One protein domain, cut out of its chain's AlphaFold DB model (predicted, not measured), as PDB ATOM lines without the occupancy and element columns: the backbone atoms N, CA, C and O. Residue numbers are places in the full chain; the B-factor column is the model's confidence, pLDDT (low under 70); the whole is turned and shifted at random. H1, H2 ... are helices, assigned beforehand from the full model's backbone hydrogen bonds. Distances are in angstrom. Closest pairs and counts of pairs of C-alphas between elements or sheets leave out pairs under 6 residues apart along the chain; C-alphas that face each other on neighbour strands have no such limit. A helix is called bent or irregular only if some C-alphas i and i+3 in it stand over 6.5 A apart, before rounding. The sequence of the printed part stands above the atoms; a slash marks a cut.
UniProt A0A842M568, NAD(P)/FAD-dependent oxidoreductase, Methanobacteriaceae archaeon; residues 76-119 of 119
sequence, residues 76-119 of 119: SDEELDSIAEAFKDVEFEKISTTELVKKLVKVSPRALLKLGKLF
ATOM      1  N   SER A  76       8.976  10.021  21.513       97.00
ATOM      2  CA  SER A  76       8.780  11.312  22.186       97.00
ATOM      3  C   SER A  76      10.021  11.733  22.980       97.00
ATOM      4  O   SER A  76      10.901  10.913  23.259       97.00
ATOM      5  N   ASP A  77      10.072  13.000  23.391       97.44
ATOM      6  CA  ASP A  77      11.159  13.523  24.227       97.44
ATOM      7  C   ASP A  77      11.279  12.744  25.547       97.44
ATOM      8  O   ASP A  77      12.378  12.360  25.935       97.44
ATOM      9  N   GLU A  78      10.161  12.385  26.190       97.19
ATOM     10  CA  GLU A  78      10.180  11.605  27.437       97.19
ATOM     11  C   GLU A  78      10.748  10.192  27.235       97.19
ATOM     12  O   GLU A  78      11.412   9.636  28.114       97.19
ATOM     13  N   GLU A  79      10.493   9.584  26.073       95.06
ATOM     14  CA  GLU A  79      11.072   8.287  25.725       95.06
ATOM     15  C   GLU A  79      12.576   8.395  25.459       95.06
ATOM     16  O   GLU A  79      13.334   7.515  25.877       95.06
ATOM     17  N   LEU A  80      13.011   9.463  24.787       95.75
ATOM     18  CA  LEU A  80      14.425   9.750  24.557       95.75
ATOM     19  C   LEU A  80      15.164  10.002  25.877       95.75
ATOM     20  O   LEU A  80      16.229   9.419  26.086       95.75
ATOM     21  N   ASP A  81      14.576  10.776  26.790       96.38
ATOM     22  CA  ASP A  81      15.115  11.032  28.127       96.38
ATOM     23  C   ASP A  81      15.233   9.739  28.938       96.38
ATOM     24  O   ASP A  81      16.275   9.469  29.538       96.38
ATOM     25  N   SER A  82      14.208   8.880  28.907       94.75
ATOM     26  CA  SER A  82      14.260   7.585  29.590       94.75
ATOM     27  C   SER A  82      15.371   6.686  29.046       94.75
ATOM     28  O   SER A  82      15.998   5.954  29.817       94.75
ATOM     29  N   ILE A  83      15.612   6.710  27.733       94.50
ATOM     30  CA  ILE A  83      16.724   5.981  27.122       94.50
ATOM     31  C   ILE A  83      18.051   6.582  27.591       94.50
ATOM     32  O   ILE A  83      18.922   5.837  28.032       94.50
ATOM     33  N   ALA A  84      18.202   7.907  27.530       94.75
ATOM     34  CA  ALA A  84      19.418   8.601  27.947       94.75
ATOM     35  C   ALA A  84      19.771   8.321  29.416       94.75
ATOM     36  O   ALA A  84      20.935   8.063  29.723       94.75
ATOM     37  N   GLU A  85      18.774   8.290  30.306       95.50
ATOM     38  CA  GLU A  85      18.958   7.917  31.709       95.50
ATOM     39  C   GLU A  85      19.486   6.485  31.836       95.50
ATOM     40  O   GLU A  85      20.494   6.254  32.499       95.50
ATOM     41  N   ALA A  86      18.876   5.533  31.122       92.88
ATOM     42  CA  ALA A  86      19.299   4.135  31.146       92.88
ATOM     43  C   ALA A  86      20.716   3.919  30.585       92.88
ATOM     44  O   ALA A  86      21.379   2.948  30.943       92.88
ATOM     45  N   PHE A  87      21.199   4.810  29.713       93.62
ATOM     46  CA  PHE A  87      22.556   4.754  29.168       93.62
ATOM     47  C   PHE A  87      23.646   5.184  30.160       93.62
ATOM     48  O   PHE A  87      24.803   4.828  29.938       93.62
ATOM     49  N   LYS A  88      23.318   5.904  31.244       92.81
ATOM     50  CA  LYS A  88      24.315   6.352  32.236       92.81
ATOM     51  C   LYS A  88      25.042   5.192  32.913       92.81
ATOM     52  O   LYS A  88      26.231   5.305  33.192       92.81
ATOM     53  N   ASP A  89      24.347   4.074  33.101       88.00
ATOM     54  CA  ASP A  89      24.875   2.879  33.766       88.00
ATOM     55  C   ASP A  89      25.440   1.842  32.776       88.00
ATOM     56  O   ASP A  89      25.740   0.702  33.142       88.00
ATOM     57  N   VAL A  90      25.561   2.197  31.491       91.12
ATOM     58  CA  VAL A  90      26.015   1.276  30.446       91.12
ATOM     59  C   VAL A  90      27.502   1.433  30.173       91.12
ATOM     60  O   VAL A  90      27.968   2.457  29.680       91.12
ATOM     61  N   GLU A  91      28.236   0.338  30.351       91.50
ATOM     62  CA  GLU A  91      29.615   0.239  29.886       91.50
ATOM     63  C   GLU A  91      29.691  -0.115  28.391       91.50
ATOM     64  O   GLU A  91      29.032  -1.042  27.890       91.50
ATOM     65  N   PHE A  92      30.546   0.621  27.678       91.00
ATOM     66  CA  PHE A  92      30.856   0.405  26.270       91.00
ATOM     67  C   PHE A  92      32.216  -0.266  26.123       91.00
ATOM     68  O   PHE A  92      33.237   0.281  26.527       91.00
ATOM     69  N   GLU A  93      32.243  -1.422  25.462       91.00
ATOM     70  CA  GLU A  93      33.496  -2.122  25.158       91.00
ATOM     71  C   GLU A  93      34.255  -1.452  24.006       91.00
ATOM     72  O   GLU A  93      35.483  -1.504  23.931       91.00
ATOM     73  N   LYS A  94      33.516  -0.844  23.068       92.81
ATOM     74  CA  LYS A  94      34.052  -0.189  21.871       92.81
ATOM     75  C   LYS A  94      33.214   1.032  21.518       92.81
ATOM     76  O   LYS A  94      31.986   0.965  21.506       92.81
ATOM     77  N   ILE A  95      33.877   2.115  21.118       89.38
ATOM     78  CA  ILE A  95      33.205   3.295  20.566       89.38
ATOM     79  C   ILE A  95      32.852   2.999  19.106       89.38
ATOM     80  O   ILE A  95      33.690   3.105  18.213       89.38
ATOM     81  N   SER A  96      31.617   2.561  18.859       91.25
ATOM     82  CA  SER A  96      31.108   2.323  17.505       91.25
ATOM     83  C   SER A  96      29.588   2.424  17.439       91.25
ATOM     84  O   SER A  96      28.890   2.136  18.414       91.25
ATOM     85  N   THR A  97      29.061   2.749  16.257       92.75
ATOM     86  CA  THR A  97      27.614   2.812  16.020       92.75
ATOM     87  C   THR A  97      26.939   1.463  16.257       92.75
ATOM     88  O   THR A  97      25.865   1.409  16.843       92.75
ATOM     89  N   THR A  98      27.562   0.346  15.865       92.19
ATOM     90  CA  THR A  98      26.989  -0.983  16.132       92.19
ATOM     91  C   THR A  98      26.883  -1.276  17.625       92.19
ATOM     92  O   THR A  98      25.859  -1.813  18.048       92.19
ATOM     93  N   GLU A  99      27.890  -0.915  18.422       93.06
ATOM     94  CA  GLU A  99      27.833  -1.115  19.871       93.06
ATOM     95  C   GLU A  99      26.731  -0.257  20.500       93.06
ATOM     96  O   GLU A  99      25.917  -0.777  21.260       93.06
ATOM     97  N   LEU A 100      26.608   1.011  20.088       93.25
ATOM     98  CA  LEU A 100      25.515   1.892  20.511       93.25
ATOM     99  C   LEU A 100      24.133   1.275  20.252       93.25
ATOM    100  O   LEU A 100      23.301   1.235  21.156       93.25
ATOM    101  N   VAL A 101      23.897   0.734  19.052       94.31
ATOM    102  CA  VAL A 101      22.610   0.102  18.722       94.31
ATOM    103  C   VAL A 101      22.369  -1.163  19.554       94.31
ATOM    104  O   VAL A 101      21.251  -1.386  20.016       94.31
ATOM    105  N   LYS A 102      23.398  -1.987  19.792       93.19
ATOM    106  CA  LYS A 102      23.265  -3.173  20.656       93.19
ATOM    107  C   LYS A 102      22.884  -2.787  22.083       93.19
ATOM    108  O   LYS A 102      22.000  -3.414  22.666       93.19
ATOM    109  N   LYS A 103      23.527  -1.758  22.643       93.75
ATOM    110  CA  LYS A 103      23.194  -1.258  23.982       93.75
ATOM    111  C   LYS A 103      21.783  -0.674  24.023       93.75
ATOM    112  O   LYS A 103      21.045  -1.019  24.936       93.75
ATOM    113  N   LEU A 104      21.367   0.081  23.001       93.94
ATOM    114  CA  LEU A 104      19.998   0.601  22.876       93.94
ATOM    115  C   LEU A 104      18.949  -0.520  22.961       93.94
ATOM    116  O   LEU A 104      18.002  -0.428  23.736       93.94
ATOM    117  N   VAL A 105      19.142  -1.601  22.197       93.31
ATOM    118  CA  VAL A 105      18.250  -2.774  22.210       93.31
ATOM    119  C   VAL A 105      18.232  -3.465  23.579       93.31
ATOM    120  O   VAL A 105      17.203  -4.003  23.977       93.31
ATOM    121  N   LYS A 106      19.348  -3.432  24.317       91.00
ATOM    122  CA  LYS A 106      19.455  -4.018  25.658       91.00
ATOM    123  C   LYS A 106      18.728  -3.194  26.726       91.00
ATOM    124  O   LYS A 106      18.149  -3.786  27.631       91.00
ATOM    125  N   VAL A 107      18.771  -1.863  26.641       91.06
ATOM    126  CA  VAL A 107      18.204  -0.975  27.676       91.06
ATOM    127  C   VAL A 107      16.752  -0.571  27.421       91.06
ATOM    128  O   VAL A 107      16.058  -0.193  28.359       91.06
ATOM    129  N   SER A 108      16.261  -0.678  26.181       91.44
ATOM    130  CA  SER A 108      14.886  -0.313  25.823       91.44
ATOM    131  C   SER A 108      14.076  -1.533  25.354       91.44
ATOM    132  O   SER A 108      14.288  -2.030  24.244       91.44
ATOM    133  N   PRO A 109      13.071  -1.993  26.131       88.94
ATOM    134  CA  PRO A 109      12.162  -3.061  25.706       88.94
ATOM    135  C   PRO A 109      11.405  -2.730  24.412       88.94
ATOM    136  O   PRO A 109      11.166  -3.607  23.581       88.94
ATOM    137  N   ARG A 110      11.055  -1.450  24.204       89.62
ATOM    138  CA  ARG A 110      10.428  -0.984  22.957       89.62
ATOM    139  C   ARG A 110      11.394  -1.105  21.775       89.62
ATOM    140  O   ARG A 110      10.983  -1.581  20.714       89.62
ATOM    141  N   ALA A 111      12.667  -0.748  21.964       92.00
ATOM    142  CA  ALA A 111      13.699  -0.936  20.948       92.00
ATOM    143  C   ALA A 111      13.902  -2.423  20.634       92.00
ATOM    144  O   ALA A 111      13.971  -2.783  19.464       92.00
ATOM    145  N   LEU A 112      13.911  -3.304  21.639       92.50
ATOM    146  CA  LEU A 112      13.995  -4.752  21.428       92.50
ATOM    147  C   LEU A 112      12.848  -5.284  20.561       92.50
ATOM    148  O   LEU A 112      13.091  -6.027  19.611       92.50
ATOM    149  N   LEU A 113      11.611  -4.858  20.820       92.56
ATOM    150  CA  LEU A 113      10.451  -5.270  20.021       92.56
ATOM    151  C   LEU A 113      10.535  -4.799  18.560       92.56
ATOM    152  O   LEU A 113      10.145  -5.533  17.650       92.56
ATOM    153  N   LYS A 114      11.025  -3.577  18.323       91.50
ATOM    154  CA  LYS A 114      11.068  -2.957  16.986       91.50
ATOM    155  C   LYS A 114      12.316  -3.328  16.180       91.50
ATOM    156  O   LYS A 114      12.226  -3.497  14.967       91.50
ATOM    157  N   LEU A 115      13.463  -3.450  16.841       93.69
ATOM    158  CA  LEU A 115      14.787  -3.580  16.228       93.69
ATOM    159  C   LEU A 115      15.447  -4.938  16.492       93.69
ATOM    160  O   LEU A 115      16.451  -5.242  15.858       93.69
ATOM    161  N   GLY A 116      14.897  -5.778  17.375       85.75
ATOM    162  CA  GLY A 116      15.517  -7.047  17.775       85.75
ATOM    163  C   GLY A 116      15.769  -8.022  16.625       85.75
ATOM    164  O   GLY A 116      16.697  -8.806  16.702       85.75
ATOM    165  N   LYS A 117      15.012  -7.930  15.522       86.31
ATOM    166  CA  LYS A 117      15.218  -8.749  14.309       86.31
ATOM    167  C   LYS A 117      16.409  -8.310  13.443       86.31
ATOM    168  O   LYS A 117      16.645  -8.906  12.396       86.31
ATOM    169  N   LEU A 118      17.087  -7.218  13.802       83.06
ATOM    170  CA  LEU A 118      18.274  -6.717  13.098       83.06
ATOM    171  C   LEU A 118      19.579  -7.358  13.594       83.06
ATOM    172  O   LEU A 118      20.634  -7.075  13.021       83.06
ATOM    173  N   PHE A 119      19.502  -8.169  14.650       72.00
ATOM    174  CA  PHE A 119      20.605  -8.852  15.324       72.00
ATOM    175  C   PHE A 119      20.245 -10.322  15.544       72.00
ATOM    176  O   PHE A 119      21.200 -11.116  15.669       72.00
TER     177      PHE A 119
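This is residues 76 to 119 of the 119 residues of the protein "NAD(P)/FAD-dependent oxidoreductase" of Methanobacteriaceae archaeon (UniProt A0A842M568). Three short helices make a flat body: H2 and H3 form a helical hairpin, opened as a V with its corner at Ser 108, and H1 meets H2 near that corner, Ala 86 coming close to Val 107. From H1 the link of residues 88 to 96 swings out to the far end of H2, and H2 then runs back toward H1; residues 93 to 99, of which 97 to 99 belong to H2, stick out from the body. The printed part has 44 residues with three named helices, in the order H1, H2, H3, and no named strand; the class is all helix. The whole is compact, with a radius of gyration of the C-alphas of 10.4 A, and its C-alphas span 27 by 25 by 13 A.

The printed part begins at Ser 76. H1 follows as residues 77 to 87, 15.2 A from first to last C-alpha, with C-alpha 77 at (11.159, 13.523, 24.227). H2 holds residues 97 to 107 and is 15.5 A long; its C-alpha 97 is at (27.614, 2.812, 16.020). After Ser 108 comes H3, residues 109 to 118, 14.5 A long, which ends with C-alpha 118 at (18.274, -6.717, 13.098). H3 is irregular: C-alphas 114 and 117 are 7.6 A apart, against about 5 A in a regular helix. Phe 119 is the chain's last residue.

H1 touches H2, and their closest C-alphas are those of Ala 86 and Val 107, 6.3 A apart. The lines of H1 and H2 stand at 81 degrees, about perpendicular. H2 touches H3, with the C-alphas of Val 105 and Leu 112 the closest at 4.8 A. H2 and H3 run opposite ways at a steep tilt of 43 degrees and form a helical hairpin; their centres are 10.4 A apart. H1 and H3 are apart. In H1 and H2 every O i to N i+4 pair is within hydrogen-bond range; in H3 4 of 6 are.

The outline is flat, and the two C-alphas farthest apart are those of Ser 76 and Glu 93, at 28.3 A. The first and last printed C-alphas, of Ser 76 and Phe 119, are 24.4 A apart. The link from H1 to H2 is short, with 9 residues, and the link from H2 to H3 is tight, with 1 residue. The printed part has no cut. The mean pLDDT of the printed part is 91.9, and no printed residue is under 70.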